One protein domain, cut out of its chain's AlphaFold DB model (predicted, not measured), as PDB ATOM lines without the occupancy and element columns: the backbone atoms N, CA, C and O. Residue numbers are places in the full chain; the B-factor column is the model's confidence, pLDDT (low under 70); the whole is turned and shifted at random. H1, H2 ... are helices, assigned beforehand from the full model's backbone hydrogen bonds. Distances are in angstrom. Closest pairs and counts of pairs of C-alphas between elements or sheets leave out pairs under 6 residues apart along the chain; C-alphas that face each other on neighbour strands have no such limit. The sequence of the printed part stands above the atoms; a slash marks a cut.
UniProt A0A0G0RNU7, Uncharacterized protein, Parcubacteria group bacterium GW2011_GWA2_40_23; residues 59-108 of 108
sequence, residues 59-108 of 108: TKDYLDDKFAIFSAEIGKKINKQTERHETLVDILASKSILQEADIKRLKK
ATOM      1  N   THR A  59     -31.406  20.324   5.873       95.69
ATOM      2  CA  THR A  59     -31.762  18.995   6.371       95.69
ATOM      3  C   THR A  59     -32.018  18.032   5.216       95.69
ATOM      4  O   THR A  59     -32.457  18.421   4.129       95.69
ATOM      5  N   LYS A  60     -31.767  16.744   5.461       96.88
ATOM      6  CA  LYS A  60     -32.118  15.682   4.516       96.88
ATOM      7  C   LYS A  60     -33.608  15.737   4.161       96.88
ATOM      8  O   LYS A  60     -33.935  15.699   2.984       96.88
ATOM      9  N   ASP A  61     -34.475  15.917   5.155       96.12
ATOM     10  CA  ASP A  61     -35.927  15.978   4.959       96.12
ATOM     11  C   ASP A  61     -36.334  17.125   4.022       96.12
ATOM     12  O   ASP A  61     -37.123  16.924   3.103       96.12
ATOM     13  N   TYR A  62     -35.725  18.310   4.173       96.25
ATOM     14  CA  TYR A  62     -35.962  19.421   3.249       96.25
ATOM     15  C   TYR A  62     -35.563  19.059   1.812       96.25
ATOM     16  O   TYR A  62     -36.275  19.394   0.864       96.25
ATOM     17  N   LEU A  63     -34.420  18.389   1.628       97.88
ATOM     18  CA  LEU A  63     -33.988  17.944   0.303       97.88
ATOM     19  C   LEU A  63     -34.920  16.873  -0.262       97.88
ATOM     20  O   LEU A  63     -35.292  16.982  -1.428       97.88
ATOM     21  N   ASP A  64     -35.327  15.891   0.542       97.94
ATOM     22  CA  ASP A  64     -36.250  14.827   0.140       97.94
ATOM     23  C   ASP A  64     -37.588  15.429  -0.345       97.94
ATOM     24  O   ASP A  64     -38.061  15.084  -1.432       97.94
ATOM     25  N   ASP A  65     -38.130  16.426   0.365       98.00
ATOM     26  CA  ASP A  65     -39.334  17.164  -0.046       98.00
ATOM     27  C   ASP A  65     -39.139  17.913  -1.374       98.00
ATOM     28  O   ASP A  65     -39.975  17.839  -2.285       98.00
ATOM     29  N   LYS A  66     -38.018  18.634  -1.529       97.94
ATOM     30  CA  LYS A  66     -37.713  19.353  -2.778       97.94
ATOM     31  C   LYS A  66     -37.517  18.397  -3.951       97.94
ATOM     32  O   LYS A  66     -38.001  18.687  -5.048       97.94
ATOM     33  N   PHE A  67     -36.864  17.258  -3.737       97.88
ATOM     34  CA  PHE A  67     -36.675  16.236  -4.761       97.88
ATOM     35  C   PHE A  67     -37.983  15.556  -5.153       97.88
ATOM     36  O   PHE A  67     -38.190  15.306  -6.344       97.88
ATOM     37  N   ALA A  68     -38.884  15.297  -4.204       98.12
ATOM     38  CA  ALA A  68     -40.198  14.733  -4.494       98.12
ATOM     39  C   ALA A  68     -41.017  15.667  -5.401       98.12
ATOM     40  O   ALA A  68     -41.542  15.234  -6.431       98.12
ATOM     41  N   ILE A  69     -41.059  16.962  -5.070       97.75
ATOM     42  CA  ILE A  69     -41.738  17.985  -5.881       97.75
ATOM     43  C   ILE A  69     -41.123  18.054  -7.280       97.75
ATOM     44  O   ILE A  69     -41.835  17.963  -8.281       97.75
ATOM     45  N   PHE A  70     -39.798  18.167  -7.359       98.06
ATOM     46  CA  PHE A  70     -39.084  18.258  -8.628       98.06
ATOM     47  C   PHE A  70     -39.315  17.030  -9.520       98.06
ATOM     48  O   PHE A  70     -39.604  17.165 -10.710       98.06
ATOM     49  N   SER A  71     -39.260  15.828  -8.943       98.06
ATOM     50  CA  SER A  71     -39.515  14.575  -9.662       98.06
ATOM     51  C   SER A  71     -40.948  14.516 -10.195       98.06
ATOM     52  O   SER A  71     -41.166  14.121 -11.342       98.06
ATOM     53  N   ALA A  72     -41.929  14.973  -9.410       98.25
ATOM     54  CA  ALA A  72     -43.317  15.057  -9.852       98.25
ATOM     55  C   ALA A  72     -43.500  16.061 -11.006       98.25
ATOM     56  O   ALA A  72     -44.227  15.784 -11.964       98.25
ATOM     57  N   GLU A  73     -42.839  17.219 -10.952       98.25
ATOM     58  CA  GLU A  73     -42.881  18.216 -12.028       98.25
ATOM     59  C   GLU A  73     -42.240  17.712 -13.325       98.25
ATOM     60  O   GLU A  73     -42.815  17.893 -14.405       98.25
ATOM     61  N   ILE A  74     -41.083  17.050 -13.236       98.19
ATOM     62  CA  ILE A  74     -40.439  16.409 -14.389       98.19
ATOM     63  C   ILE A  74     -41.348  15.333 -14.975       98.19
ATOM     64  O   ILE A  74     -41.577  15.336 -16.184       98.19
ATOM     65  N   GLY A  75     -41.916  14.465 -14.133       98.12
ATOM     66  CA  GLY A  75     -42.842  13.424 -14.572       98.12
ATOM     67  C   GLY A  75     -44.022  14.000 -15.356       98.12
ATOM     68  O   GLY A  75     -44.321  13.540 -16.458       98.12
ATOM     69  N   LYS A  76     -44.632  15.088 -14.864       98.12
ATOM     70  CA  LYS A  76     -45.709  15.801 -15.577       98.12
ATOM     71  C   LYS A  76     -45.260  16.344 -16.936       98.12
ATOM     72  O   LYS A  76     -46.004  16.233 -17.910       98.12
ATOM     73  N   LYS A  77     -44.065  16.941 -17.021       97.94
ATOM     74  CA  LYS A  77     -43.527  17.477 -18.285       97.94
ATOM     75  C   LYS A  77     -43.244  16.372 -19.302       97.94
ATOM     76  O   LYS A  77     -43.605  16.541 -20.465       97.94
ATOM     77  N   ILE A  78     -42.644  15.262 -18.868       97.25
ATOM     78  CA  ILE A  78     -42.361  14.100 -19.722       97.25
ATOM     79  C   ILE A  78     -43.669  13.513 -20.249       97.25
ATOM     80  O   ILE A  78     -43.821  13.410 -21.459       97.25
ATOM     81  N   ASN A  79     -44.642  13.236 -19.376       97.06
ATOM     82  CA  ASN A  79     -45.928  12.664 -19.786       97.06
ATOM     83  C   ASN A  79     -46.643  13.543 -20.817       97.06
ATOM     84  O   ASN A  79     -47.054  13.054 -21.863       97.06
ATOM     85  N   LYS A  80     -46.697  14.862 -20.587       97.75
ATOM     86  CA  LYS A  80     -47.289  15.807 -21.543       97.75
ATOM     87  C   LYS A  80     -46.558  15.822 -22.889       97.75
ATOM     88  O   LYS A  80     -47.181  16.030 -23.929       97.75
ATOM     89  N   GLN A  81     -45.236  15.656 -22.888       96.69
ATOM     90  CA  GLN A  81     -44.468  15.578 -24.128       96.69
ATOM     91  C   GLN A  81     -44.709  14.251 -24.855       96.69
ATOM     92  O   GLN A  81     -44.884  14.265 -26.070       96.69
ATOM     93  N   THR A  82     -44.792  13.136 -24.125       95.81
ATOM     94  CA  THR A  82     -45.166  11.826 -24.670       95.81
ATOM     95  C   THR A  82     -46.559  11.875 -25.299       95.81
ATOM     96  O   THR A  82     -46.707  11.483 -26.449       95.81
ATOM     97  N   GLU A  83     -47.555  12.461 -24.627       96.38
ATOM     98  CA  GLU A  83     -48.909  12.658 -25.176       96.38
ATOM     99  C   GLU A  83     -48.899  13.462 -26.487       96.38
ATOM    100  O   GLU A  83     -49.585  13.119 -27.454       96.38
ATOM    101  N   ARG A  84     -48.094  14.532 -26.552       96.88
ATOM    102  CA  ARG A  84     -47.925  15.335 -27.773       96.88
ATOM    103  C   ARG A  84     -47.265  14.543 -28.898       96.88
ATOM    104  O   ARG A  84     -47.678  14.687 -30.046       96.88
ATOM    105  N   HIS A  85     -46.245  13.745 -28.585       95.19
ATOM    106  CA  HIS A  85     -45.576  12.893 -29.566       95.19
ATOM    107  C   HIS A  85     -46.518  11.813 -30.100       95.19
ATOM    108  O   HIS A  85     -46.608  11.662 -31.314       95.19
ATOM    109  N   GLU A  86     -47.282  11.144 -29.235       94.75
ATOM    110  CA  GLU A  86     -48.306  10.176 -29.645       94.75
ATOM    111  C   GLU A  86     -49.348  10.819 -30.563       94.75
ATOM    112  O   GLU A  86     -49.605  10.320 -31.658       94.75
ATOM    113  N   THR A  87     -49.852  11.999 -30.187       96.62
ATOM    114  CA  THR A  87     -50.797  12.760 -31.018       96.62
ATOM    115  C   THR A  87     -50.202  13.090 -32.391       96.62
ATOM    116  O   THR A  87     -50.883  12.977 -33.409       96.62
ATOM    117  N   LEU A  88     -48.928  13.492 -32.455       96.38
ATOM    118  CA  LEU A  88     -48.257  13.778 -33.725       96.38
ATOM    119  C   LEU A  88     -48.123  12.517 -34.586       96.38
ATOM    120  O   LEU A  88     -48.396  12.580 -35.784       96.38
ATOM    121  N   VAL A  89     -47.731  11.386 -33.994       96.25
ATOM    122  CA  VAL A  89     -47.633  10.102 -34.703       96.25
ATOM    123  C   VAL A  89     -48.994   9.701 -35.268       96.25
ATOM    124  O   VAL A  89     -49.071   9.349 -36.445       96.25
ATOM    125  N   ASP A  90     -50.070   9.839 -34.494       94.62
ATOM    126  CA  ASP A  90     -51.434   9.533 -34.943       94.62
ATOM    127  C   ASP A  90     -51.887  10.461 -36.087       94.62
ATOM    128  O   ASP A  90     -52.479  10.014 -37.076       94.62
ATOM    129  N   ILE A  91     -51.551  11.755 -36.020       96.94
ATOM    130  CA  ILE A  91     -51.822  12.709 -37.107       96.94
ATOM    131  C   ILE A  91     -51.054  12.319 -38.377       96.94
ATOM    132  O   ILE A  91     -51.625  12.334 -39.468       96.94
ATOM    133  N   LEU A  92     -49.774  11.969 -38.273       95.75
ATOM    134  CA  LEU A  92     -48.963  11.589 -39.432       95.75
ATOM    135  C   LEU A  92     -49.413  10.249 -40.037       95.75
ATOM    136  O   LEU A  92     -49.450  10.115 -41.262       95.75
ATOM    137  N   ALA A  93     -49.810   9.290 -39.198       95.19
ATOM    138  CA  ALA A  93     -50.383   8.018 -39.624       95.19
ATOM    139  C   ALA A  93     -51.723   8.218 -40.352       95.19
ATOM    140  O   ALA A  93     -51.903   7.704 -41.453       95.19
ATOM    141  N   SER A  94     -52.637   9.028 -39.799       96.25
ATOM    142  CA  SER A  94     -53.929   9.326 -40.445       96.25
ATOM    143  C   SER A  94     -53.773  10.062 -41.780       96.25
ATOM    144  O   SER A  94     -54.565   9.866 -42.699       96.25
ATOM    145  N   LYS A  95     -52.708  10.857 -41.930       96.75
ATOM    146  CA  LYS A  95     -52.324  11.496 -43.198       96.75
ATOM    147  C   LYS A  95     -51.576  10.565 -44.160       96.75
ATOM    148  O   LYS A  95     -51.153  11.030 -45.212       96.75
ATOM    149  N   SER A  96     -51.418   9.281 -43.824       94.56
ATOM    150  CA  SER A  96     -50.680   8.284 -44.617       94.56
ATOM    151  C   SER A  96     -49.222   8.675 -44.909       94.56
ATOM    152  O   SER A  96     -48.665   8.289 -45.932       94.56
ATOM    153  N   ILE A  97     -48.600   9.466 -44.025       96.69
ATOM    154  CA  ILE A  97     -47.200   9.903 -44.157       96.69
ATOM    155  C   ILE A  97     -46.239   8.830 -43.621       96.69
ATOM    156  O   ILE A  97     -45.148   8.662 -44.159       96.69
ATOM    157  N   LEU A  98     -46.632   8.115 -42.562       94.75
ATOM    158  CA  LEU A  98     -45.821   7.078 -41.914       94.75
ATOM    159  C   LEU A  98     -46.263   5.673 -42.325       94.75
ATOM    160  O   LEU A  98     -47.457   5.410 -42.467       94.75
ATOM    161  N   GLN A  99     -45.302   4.753 -42.431       94.00
ATOM    162  CA  GLN A  99     -45.582   3.327 -42.592       94.00
ATOM    163  C   GLN A  99     -45.773   2.654 -41.226       94.00
ATOM    164  O   GLN A  99     -45.282   3.126 -40.201       94.00
ATOM    165  N   GLU A 100     -46.433   1.493 -41.197       90.50
ATOM    166  CA  GLU A 100     -46.684   0.754 -39.949       90.50
ATOM    167  C   GLU A 100     -45.386   0.381 -39.204       90.50
ATOM    168  O   GLU A 100     -45.339   0.363 -37.971       90.50
ATOM    169  N   ALA A 101     -44.301   0.144 -39.949       93.00
ATOM    170  CA  ALA A 101     -42.978  -0.097 -39.383       93.00
ATOM    171  C   ALA A 101     -42.414   1.134 -38.649       93.00
ATOM    172  O   ALA A 101     -41.798   0.977 -37.593       93.00
ATOM    173  N   ASP A 102     -42.648   2.343 -39.167       93.38
ATOM    174  CA  ASP A 102     -42.187   3.596 -38.559       93.38
ATOM    175  C   ASP A 102     -42.987   3.918 -37.297       93.38
ATOM    176  O   ASP A 102     -42.413   4.279 -36.272       93.38
ATOM    177  N   ILE A 103     -44.304   3.690 -37.327       92.25
ATOM    178  CA  ILE A 103     -45.185   3.866 -36.164       92.25
ATOM    179  C   ILE A 103     -44.727   2.963 -35.010       92.25
ATOM    180  O   ILE A 103     -44.556   3.437 -33.888       92.25
ATOM    181  N   LYS A 104     -44.448   1.680 -35.282       90.75
ATOM    182  CA  LYS A 104     -43.933   0.740 -34.267       90.75
ATOM    183  C   LYS A 104     -42.573   1.152 -33.698       90.75
ATOM    184  O   LYS A 104     -42.289   0.830 -32.549       90.75
ATOM    185  N   ARG A 105     -41.725   1.832 -34.479       91.56
ATOM    186  CA  ARG A 105     -40.434   2.356 -34.000       91.56
ATOM    187  C   ARG A 105     -40.596   3.606 -33.136       91.56
ATOM    188  O   ARG A 105     -39.821   3.766 -32.202       91.56
ATOM    189  N   LEU A 106     -41.561   4.471 -33.454       90.56
ATOM    190  CA  LEU A 106     -41.780   5.753 -32.774       90.56
ATOM    191  C   LEU A 106     -42.570   5.630 -31.462       90.56
ATOM    192  O   LEU A 106     -42.361   6.449 -30.575       90.56
ATOM    193  N   LYS A 107     -43.442   4.621 -31.332       86.75
ATOM    194  CA  LYS A 107     -44.243   4.359 -30.116       86.75
ATOM    195  C   LYS A 107     -43.568   3.414 -29.105       86.75
ATOM    196  O   LYS A 107     -44.238   2.866 -28.232       86.75
ATOM    197  N   LYS A 108     -42.274   3.135 -29.280       76.00
ATOM    198  CA  LYS A 108     -41.492   2.236 -28.419       76.00
ATOM    199  C   LYS A 108     -40.783   3.022 -27.324       76.00
ATOM    200  O   LYS A 108     -40.732   2.496 -26.192       76.00
TER     201      LYS A 108
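What this domain is: This is residues 59 to 108 of the 108 residues of an uncharacterized protein of Parcubacteria group bacterium GW2011_GWA2_40_23 (UniProt A0A0G0RNU7). One long helix, H1, makes the length of the domain, and at its far end the chain folds back so that a short helix, H2, lies beside its last turns, like a lopsided hairpin. Residues 59 to 81, of which 60 to 81 belong to H1, stick out as a free arm. The printed part has 50 residues with two named helices, H1 then H2, and no named strand; its class is all helix. It is extended, with a radius of gyration of the C-alphas of 17.3 A, and its C-alphas span 55 by 15 by 7 A.

How they stand to each other: H1, residues 60 to 94, and H2, residues 100 to 106, form a helical hairpin. They only just touch, with 3 pairs of C-alphas within 8 A, and H1 does so with residues 89 to 93 alone. The closest C-alphas are those of Val 89 and Ile 103, 6.9 A apart. The helices run opposite ways at a shallow tilt of 19 degrees. In H1 and H2 every O i to N i+4 pair is within hydrogen-bond range.

Where its parts are: H1 measures 50.4 A from C-alpha 60 at (-32.118, 15.682, 4.516) to C-alpha 94 at (-53.929, 9.326, -40.445). H2 measures 10.0 A and ends with C-alpha 106 at (-41.780, 5.753, -32.774).

The domain as a whole: The C-alphas farthest apart, those of Thr 59 and Ser 96, are 55.4 A apart. The printed part has no cut, and the link from H1 to H2 is tight. No printed residue has a pLDDT under 70.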